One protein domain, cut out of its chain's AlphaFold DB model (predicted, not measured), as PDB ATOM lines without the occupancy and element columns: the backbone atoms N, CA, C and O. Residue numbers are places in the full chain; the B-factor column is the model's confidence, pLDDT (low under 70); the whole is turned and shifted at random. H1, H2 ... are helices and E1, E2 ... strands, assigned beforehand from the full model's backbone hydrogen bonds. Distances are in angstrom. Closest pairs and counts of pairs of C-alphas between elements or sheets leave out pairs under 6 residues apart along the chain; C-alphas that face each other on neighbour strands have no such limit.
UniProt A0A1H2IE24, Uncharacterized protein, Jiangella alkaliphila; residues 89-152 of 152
ATOM      1  N   TRP A  89      22.953  21.250 -60.868       83.44
ATOM      2  CA  TRP A  89      23.399  20.227 -59.938       83.44
ATOM      3  C   TRP A  89      24.307  20.880 -58.911       83.44
ATOM      4  O   TRP A  89      25.163  21.694 -59.251       83.44
ATOM      5  N   GLU A  90      24.094  20.534 -57.651       86.44
ATOM      6  CA  GLU A  90      24.913  21.037 -56.565       86.44
ATOM      7  C   GLU A  90      26.224  20.259 -56.486       86.44
ATOM      8  O   GLU A  90      26.230  19.027 -56.419       86.44
ATOM      9  N   THR A  91      27.327  20.994 -56.489       91.06
ATOM     10  CA  THR A  91      28.688  20.474 -56.438       91.06
ATOM     11  C   THR A  91      29.478  21.177 -55.327       91.06
ATOM     12  O   THR A  91      28.958  22.126 -54.731       91.06
ATOM     13  N   PRO A  92      30.708  20.734 -54.999       91.25
ATOM     14  CA  PRO A  92      31.520  21.386 -53.968       91.25
ATOM     15  C   PRO A  92      31.756  22.883 -54.223       91.25
ATOM     16  O   PRO A  92      31.824  23.658 -53.274       91.25
ATOM     17  N   ASP A  93      31.803  23.295 -55.496       91.62
ATOM     18  CA  ASP A  93      32.050  24.684 -55.909       91.62
ATOM     19  C   ASP A  93      30.756  25.490 -56.138       91.62
ATOM     20  O   ASP A  93      30.800  26.629 -56.603       91.62
ATOM     21  N   GLY A  94      29.587  24.899 -55.865       89.94
ATOM     22  CA  GLY A  94      28.278  25.519 -56.067       89.94
ATOM     23  C   GLY A  94      27.426  24.831 -57.134       89.94
ATOM     24  O   GLY A  94      27.562  23.644 -57.409       89.94
ATOM     25  N   TRP A  95      26.474  25.567 -57.710       88.25
ATOM     26  CA  TRP A  95      25.513  25.014 -58.669       88.25
ATOM     27  C   TRP A  95      26.058  25.071 -60.104       88.25
ATOM     28  O   TRP A  95      26.269  26.156 -60.643       88.25
ATOM     29  N   LYS A  96      26.227  23.911 -60.751       87.00
ATOM     30  CA  LYS A  96      26.685  23.776 -62.150       87.00
ATOM     31  C   LYS A  96      25.581  23.182 -63.024       87.00
ATOM     32  O   LYS A  96      24.754  22.420 -62.537       87.00
ATOM     33  N   ARG A  97      25.525  23.489 -64.325       86.25
ATOM     34  CA  ARG A  97      24.656  22.713 -65.237       86.25
ATOM     35  C   ARG A  97      25.297  21.352 -65.477       86.25
ATOM     36  O   ARG A  97      26.514  21.244 -65.415       86.25
ATOM     37  N   LEU A  98      24.508  20.342 -65.841       87.00
ATOM     38  CA  LEU A  98      25.042  18.987 -66.005       87.00
ATOM     39  C   LEU A  98      26.212  18.900 -66.996       87.00
ATOM     40  O   LEU A  98      27.181  18.194 -66.749       87.00
ATOM     41  N   ARG A  99      26.133  19.641 -68.105       87.69
ATOM     42  CA  ARG A  99      27.202  19.701 -69.117       87.69
ATOM     43  C   ARG A  99      28.522  20.287 -68.595       87.69
ATOM     44  O   ARG A  99      29.551  20.081 -69.220       87.69
ATOM     45  N   ASP A 100      28.462  21.030 -67.491       90.56
ATOM     46  CA  ASP A 100      29.594  21.698 -66.851       90.56
ATOM     47  C   ASP A 100      30.085  20.903 -65.616       90.56
ATOM     48  O   ASP A 100      31.012  21.332 -64.931       90.56
ATOM     49  N   CYS A 101      29.467  19.753 -65.302       92.25
ATOM     50  CA  CYS A 101      29.864  18.890 -64.191       92.25
ATOM     51  C   CYS A 101      30.991  17.932 -64.595       92.25
ATOM     52  O   CYS A 101      30.927  17.244 -65.614       92.25
ATOM     53  N   THR A 102      31.992  17.822 -63.730       96.06
ATOM     54  CA  THR A 102      33.012  16.770 -63.780       96.06
ATOM     55  C   THR A 102      32.484  15.450 -63.202       96.06
ATOM     56  O   THR A 102      31.415  15.390 -62.589       96.06
ATOM     57  N   ARG A 103      33.256  14.363 -63.346       95.69
ATOM     58  CA  ARG A 103      32.957  13.080 -62.685       95.69
ATOM     59  C   ARG A 103      32.834  13.237 -61.166       95.69
ATOM     60  O   ARG A 103      31.924  12.658 -60.575       95.69
ATOM     61  N   ASP A 104      33.717  14.017 -60.556       96.44
ATOM     62  CA  ASP A 104      33.752  14.189 -59.102       96.44
ATOM     63  C   ASP A 104      32.562  15.020 -58.609       96.44
ATOM     64  O   ASP A 104      31.956  14.664 -57.599       96.44
ATOM     65  N   ASP A 105      32.138  16.035 -59.374       94.81
ATOM     66  CA  ASP A 105      30.898  16.779 -59.106       94.81
ATOM     67  C   ASP A 105      29.678  15.832 -59.061       94.81
ATOM     68  O   ASP A 105      28.826  15.933 -58.175       94.81
ATOM     69  N   LEU A 106      29.603  14.869 -59.990       92.50
ATOM     70  CA  LEU A 106      28.512  13.890 -60.048       92.50
ATOM     71  C   LEU A 106      28.569  12.872 -58.906       92.50
ATOM     72  O   LEU A 106      27.532  12.527 -58.336       92.50
ATOM     73  N   LEU A 107      29.766  12.398 -58.549       94.38
ATOM     74  CA  LEU A 107      29.953  11.503 -57.405       94.38
ATOM     75  C   LEU A 107      29.591  12.198 -56.089       94.38
ATOM     76  O   LEU A 107      28.930  11.593 -55.243       94.38
ATOM     77  N   PHE A 108      29.950  13.474 -55.942       93.50
ATOM     78  CA  PHE A 108      29.545  14.300 -54.811       93.50
ATOM     79  C   PHE A 108      28.022  14.440 -54.738       93.50
ATOM     80  O   PHE A 108      27.425  14.134 -53.703       93.50
ATOM     81  N   ALA A 109      27.375  14.826 -55.843       89.38
ATOM     82  CA  ALA A 109      25.922  14.956 -55.899       89.38
ATOM     83  C   ALA A 109      25.222  13.630 -55.547       89.38
ATOM     84  O   ALA A 109      24.259  13.618 -54.776       89.38
ATOM     85  N   ALA A 110      25.730  12.498 -56.049       91.00
ATOM     86  CA  ALA A 110      25.218  11.171 -55.719       91.00
ATOM     87  C   ALA A 110      25.392  10.831 -54.230       91.00
ATOM     88  O   ALA A 110      24.451  10.346 -53.600       91.00
ATOM     89  N   SER A 111      26.568  11.104 -53.655       92.75
ATOM     90  CA  SER A 111      26.839  10.910 -52.226       92.75
ATOM     91  C   SER A 111      25.857  11.710 -51.370       92.75
ATOM     92  O   SER A 111      25.151  11.145 -50.537       92.75
ATOM     93  N   ARG A 112      25.693  13.003 -51.671       89.81
ATOM     94  CA  ARG A 112      24.754  13.880 -50.968       89.81
ATOM     95  C   ARG A 112      23.315  13.378 -51.044       89.81
ATOM     96  O   ARG A 112      22.610  13.379 -50.038       89.81
ATOM     97  N   ARG A 113      22.870  12.914 -52.216       87.75
ATOM     98  CA  ARG A 113      21.531  12.328 -52.383       87.75
ATOM     99  C   ARG A 113      21.343  11.075 -51.535       87.75
ATOM    100  O   ARG A 113      20.284  10.930 -50.935       87.75
ATOM    101  N   ARG A 114      22.358  10.208 -51.442       92.62
ATOM    102  CA  ARG A 114      22.323   9.042 -50.547       92.62
ATOM    103  C   ARG A 114      22.248   9.459 -49.081       92.62
ATOM    104  O   ARG A 114      21.426   8.910 -48.361       92.62
ATOM    105  N   SER A 115      23.022  10.459 -48.657       92.44
ATOM    106  CA  SER A 115      22.949  10.991 -47.289       92.44
ATOM    107  C   SER A 115      21.564  11.557 -46.964       92.44
ATOM    108  O   SER A 115      21.010  11.248 -45.915       92.44
ATOM    109  N   MET A 116      20.964  12.328 -47.877       86.56
ATOM    110  CA  MET A 116      19.595  12.832 -47.708       86.56
ATOM    111  C   MET A 116      18.566  11.698 -47.651       86.56
ATOM    112  O   MET A 116      17.641  11.757 -46.850       86.56
ATOM    113  N   ALA A 117      18.718  10.666 -48.485       90.38
ATOM    114  CA  ALA A 117      17.838   9.502 -48.454       90.38
ATOM    115  C   ALA A 117      17.940   8.760 -47.115       90.38
ATOM    116  O   ALA A 117      16.911   8.460 -46.522       90.38
ATOM    117  N   ALA A 118      19.155   8.539 -46.605       92.25
ATOM    118  CA  ALA A 118      19.371   7.921 -45.299       92.25
ATOM    119  C   ALA A 118      18.740   8.742 -44.161       92.25
ATOM    120  O   ALA A 118      18.048   8.184 -43.316       92.25
ATOM    121  N   ALA A 119      18.904  10.069 -44.177       90.06
ATOM    122  CA  ALA A 119      18.265  10.950 -43.200       90.06
ATOM    123  C   ALA A 119      16.729  10.883 -43.277       90.06
ATOM    124  O   ALA A 119      16.063  10.803 -42.249       90.06
ATOM    125  N   ASN A 120      16.161  10.866 -44.486       90.31
ATOM    126  CA  ASN A 120      14.715  10.744 -44.673       90.31
ATOM    127  C   ASN A 120      14.173   9.398 -44.170       90.31
ATOM    128  O   ASN A 120      13.089   9.375 -43.598       90.31
ATOM    129  N   VAL A 121      14.913   8.301 -44.369       94.06
ATOM    130  CA  VAL A 121      14.555   6.980 -43.825       94.06
ATOM    131  C   VAL A 121      14.535   7.022 -42.298       94.06
ATOM    132  O   VAL A 121      13.529   6.647 -41.711       94.06
ATOM    133  N   ALA A 122      15.568   7.578 -41.659       91.88
ATOM    134  CA  ALA A 122      15.606   7.702 -40.199       91.88
ATOM    135  C   ALA A 122      14.443   8.551 -39.645       91.88
ATOM    136  O   ALA A 122      13.848   8.227 -38.620       91.88
ATOM    137  N   VAL A 123      14.076   9.636 -40.340       90.50
ATOM    138  CA  VAL A 123      12.895  10.439 -39.983       90.50
ATOM    139  C   VAL A 123      11.605   9.627 -40.136       90.50
ATOM    140  O   VAL A 123      10.727   9.735 -39.285       90.50
ATOM    141  N   ALA A 124      11.478   8.819 -41.191       91.94
ATOM    142  CA  ALA A 124      10.315   7.957 -41.390       91.94
ATOM    143  C   ALA A 124      10.187   6.909 -40.273       91.94
ATOM    144  O   ALA A 124       9.118   6.800 -39.683       91.94
ATOM    145  N   GLU A 125      11.277   6.229 -39.912       94.75
ATOM    146  CA  GLU A 125      11.307   5.264 -38.802       94.75
ATOM    147  C   GLU A 125      10.873   5.913 -37.478       94.75
ATOM    148  O   GLU A 125      10.065   5.358 -36.736       94.75
ATOM    149  N   ARG A 126      11.341   7.135 -37.199       88.12
ATOM    150  CA  ARG A 126      10.901   7.901 -36.025       88.12
ATOM    151  C   ARG A 126       9.405   8.220 -36.068       88.12
ATOM    152  O   ARG A 126       8.728   8.144 -35.047       88.12
ATOM    153  N   LEU A 127       8.877   8.590 -37.232       89.62
ATOM    154  CA  LEU A 127       7.445   8.850 -37.394       89.62
ATOM    155  C   LEU A 127       6.611   7.576 -37.213       89.62
ATOM    156  O   LEU A 127       5.532   7.654 -36.636       89.62
ATOM    157  N   GLU A 128       7.109   6.418 -37.645       92.50
ATOM    158  CA  GLU A 128       6.471   5.118 -37.407       92.50
ATOM    159  C   GLU A 128       6.451   4.762 -35.913       92.50
ATOM    160  O   GLU A 128       5.416   4.343 -35.395       92.50
ATOM    161  N   GLN A 129       7.555   5.003 -35.198       89.75
ATOM    162  CA  GLN A 129       7.622   4.831 -33.741       89.75
ATOM    163  C   GLN A 129       6.626   5.744 -33.016       89.75
ATOM    164  O   GLN A 129       5.900   5.285 -32.139       89.75
ATOM    165  N   LEU A 130       6.539   7.018 -33.414       88.38
ATOM    166  CA  LEU A 130       5.556   7.953 -32.862       88.38
ATOM    167  C   LEU A 130       4.121   7.531 -33.190       88.38
ATOM    168  O   LEU A 130       3.256   7.603 -32.323       88.38
ATOM    169  N   ALA A 131       3.857   7.060 -34.410       89.81
ATOM    170  CA  ALA A 131       2.532   6.596 -34.813       89.81
ATOM    171  C   ALA A 131       2.052   5.408 -33.966       89.81
ATOM    172  O   ALA A 131       0.863   5.323 -33.675       89.81
ATOM    173  N   ALA A 132       2.960   4.538 -33.510       90.56
ATOM    174  CA  ALA A 132       2.628   3.438 -32.603       90.56
ATOM    175  C   ALA A 132       2.169   3.901 -31.204       90.56
ATOM    176  O   ALA A 132       1.533   3.129 -30.487       90.56
ATOM    177  N   LEU A 133       2.476   5.144 -30.815       88.75
ATOM    178  CA  LEU A 133       2.053   5.752 -29.548       88.75
ATOM    179  C   LEU A 133       0.714   6.500 -29.664       88.75
ATOM    180  O   LEU A 133       0.095   6.808 -28.647       88.75
ATOM    181  N   VAL A 134       0.260   6.807 -30.884       90.25
ATOM    182  CA  VAL A 134      -1.014   7.499 -31.120       90.25
ATOM    183  C   VAL A 134      -2.154   6.469 -31.160       90.25
ATOM    184  O   VAL A 134      -2.054   5.483 -31.892       90.25
ATOM    185  N   PRO A 135      -3.268   6.679 -30.431       88.31
ATOM    186  CA  PRO A 135      -4.474   5.867 -30.595       88.31
ATOM    187  C   PRO A 135      -4.982   5.886 -32.047       88.31
ATOM    188  O   PRO A 135      -4.816   6.879 -32.749       88.31
ATOM    189  N   ALA A 136      -5.643   4.818 -32.504       86.06
ATOM    190  CA  ALA A 136      -6.051   4.672 -33.911       86.06
ATOM    191  C   ALA A 136      -6.976   5.796 -34.432       86.06
ATOM    192  O   ALA A 136      -6.988   6.086 -35.626       86.06
ATOM    193  N   ASP A 137      -7.740   6.424 -33.542       87.75
ATOM    194  CA  ASP A 137      -8.634   7.564 -33.773       87.75
ATOM    195  C   ASP A 137      -8.123   8.872 -33.131       87.75
ATOM    196  O   ASP A 137      -8.822   9.887 -33.110       87.75
ATOM    197  N   GLY A 138      -6.894   8.849 -32.611       85.50
ATOM    198  CA  GLY A 138      -6.263   9.944 -31.888       85.50
ATOM    199  C   GLY A 138      -5.426  10.874 -32.765       85.50
ATOM    200  O   GLY A 138      -5.245  10.695 -33.969       85.50
ATOM    201  N   VAL A 139      -4.873  11.897 -32.119       89.50
ATOM    202  CA  VAL A 139      -3.922  12.847 -32.711       89.50
ATOM    203  C   VAL A 139      -2.667  12.883 -31.849       89.50
ATOM    204  O   VAL A 139      -2.746  12.617 -30.661       89.50
ATOM    205  N   VAL A 140      -1.510  13.267 -32.395       80.75
ATOM    206  CA  VAL A 140      -0.239  13.309 -31.630       80.75
ATOM    207  C   VAL A 140      -0.357  14.112 -30.325       80.75
ATOM    208  O   VAL A 140       0.252  13.753 -29.325       80.75
ATOM    209  N   ALA A 141      -1.199  15.151 -30.301       83.94
ATOM    210  CA  ALA A 141      -1.466  15.959 -29.109       83.94
ATOM    211  C   ALA A 141      -2.137  15.192 -27.949       83.94
ATOM    212  O   ALA A 141      -2.234  15.738 -26.855       83.94
ATOM    213  N   SER A 142      -2.620  13.964 -28.171       82.19
ATOM    214  CA  SER A 142      -3.151  13.096 -27.116       82.19
ATOM    215  C   SER A 142      -2.083  12.230 -26.440       82.19
ATOM    216  O   SER A 142      -2.424  11.488 -25.524       82.19
ATOM    217  N   ILE A 143      -0.826  12.271 -26.899       82.69
ATOM    218  CA  ILE A 143       0.300  11.588 -26.250       82.69
ATOM    219  C   ILE A 143       0.773  12.435 -25.063       82.69
ATOM    220  O   ILE A 143       0.848  13.660 -25.158       82.69
ATOM    221  N   ASP A 144       1.109  11.776 -23.955       84.81
ATOM    222  CA  ASP A 144       1.717  12.420 -22.791       84.81
ATOM    223  C   ASP A 144       3.053  13.106 -23.176       84.81
ATOM    224  O   ASP A 144       3.899  12.463 -23.810       84.81
ATOM    225  N   PRO A 145       3.276  14.384 -22.813       84.31
ATOM    226  CA  PRO A 145       4.517  15.098 -23.110       84.31
ATOM    227  C   PRO A 145       5.783  14.373 -22.637       84.31
ATOM    228  O   PRO A 145       6.781  14.391 -23.351       84.31
ATOM    229  N   GLU A 146       5.747  13.689 -21.487       84.94
ATOM    230  CA  GLU A 146       6.911  12.958 -20.964       84.94
ATOM    231  C   GLU A 146       7.271  11.756 -21.851       84.94
ATOM    232  O   GLU A 146       8.445  11.441 -22.054       84.94
ATOM    233  N   VAL A 147       6.261  11.103 -22.434       80.06
ATOM    234  CA  VAL A 147       6.443   9.993 -23.381       80.06
ATOM    235  C   VAL A 147       6.952  10.509 -24.728       80.06
ATOM    236  O   VAL A 147       7.771   9.852 -25.374       80.06
ATOM    237  N   LEU A 148       6.496  11.691 -25.144       79.06
ATOM    238  CA  LEU A 148       6.945  12.343 -26.372       79.06
ATOM    239  C   LEU A 148       8.424  12.753 -26.287       79.06
ATOM    240  O   LEU A 148       9.173  12.509 -27.233       79.06
ATOM    241  N   ASP A 149       8.844  13.322 -25.155       81.62
ATOM    242  CA  ASP A 149      10.228  13.746 -24.912       81.62
ATOM    243  C   ASP A 149      11.185  12.551 -24.792       81.62
ATOM    244  O   ASP A 149      12.316  12.612 -25.268       81.62
ATOM    245  N   ALA A 150      10.731  11.429 -24.224       78.19
ATOM    246  CA  ALA A 150      11.519  10.196 -24.162       78.19
ATOM    247  C   ALA A 150      11.731   9.533 -25.538       78.19
ATOM    248  O   ALA A 150      12.685   8.774 -25.718       78.19
ATOM    249  N   ALA A 151      10.847   9.805 -26.503       70.75
ATOM    250  CA  ALA A 151      10.942   9.326 -27.883       70.75
ATOM    251  C   ALA A 151      11.670  10.313 -28.821       70.75
ATOM    252  O   ALA A 151      11.795  10.034 -30.022       70.75
ATOM    253  N   ALA A 152      12.095  11.478 -28.310       65.38
ATOM    254  CA  ALA A 152      12.637  12.573 -29.108       65.38
ATOM    255  C   ALA A 152      14.157  12.534 -29.311       65.38
ATOM    256  O   ALA A 152      14.571  12.997 -30.408       65.38
TER     257      ALA A 152
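What this domain is: This is residues 89 to 152 of the 152 residues of an uncharacterized protein of Jiangella alkaliphila (UniProt A0A1H2IE24). A dumbbell-like rod: one long helix, H1, makes the length, with a small hairpin of two short strands, E1 and E2, beside its first turns and a loop with the short helix H2 near its other end. Between these two ends, residues 113 to 125 of H1 stand free. The printed part has 64 residues, with two named strands and two named helices in the order E1, E2, H1, H2; the two-stranded sheet, in the order E1, E2, is antiparallel, and the class is mostly helix. The whole is extended, with a radius of gyration of the C-alphas of 19.3 A and spans of 52 by 21 by 14 A.

Where its parts are: The sheet holds E1, residues 89 to 91, 6.3 A from first to last C-alpha, and E2, residues 94 to 97, 10.3 A. E1 begins at C-alpha 89, at (23.399, 20.227, -59.938). H1, residues 103 to 131, runs 41.8 A, from C-alpha 103 at (32.957, 13.080, -62.685) to C-alpha 131 at (2.532, 6.596, -34.813). H2, residues 145 to 150, is 8.6 A long and ends at C-alpha 150, at (11.519, 10.196, -24.162).

How they stand to each other: E1 and E2 are a hairpin of antiparallel strands, with 139 degrees between their directions. The C-alphas of Glu 90 and Trp 95, which face each other, are 4.5 A apart. Across this pair, N 89 and O 96 are within hydrogen-bond range at 2.7 A, and so are N 91 and O 94 at 2.8 A. E1 and H1 have 7 pairs of C-alphas within 8 A, the closest being those of Thr 91 and Asp 105, 5.1 A apart. Within 10 A, H1 has 18 pairs of C-alphas with E1 and 3 with E2, made by residues 104 to 112. At the other end, H1 and H2 are close but not clearly touching, with the C-alphas of Leu 130 and Leu 148 the closest at 8.0 A. They run opposite ways at a steep tilt of 47 degrees. H2 is apart from E1 and from E2. In H1 and H2 every O i to N i+4 pair is within hydrogen-bond range.

The domain as a whole: The two C-alphas farthest apart are those of Arg 99 and Asp 144, 53.4 A. The printed part has no cut, and residue 152 is the chain's last. The links E1 to E2 and E2 to H1 are tight; the link H1 to H2, residues 132 to 144, is long, and its C-alphas lie 19 to 27 A from the mean of all C-alphas. The mean pLDDT of the printed part is 88.3, and residue 152 alone is under 70.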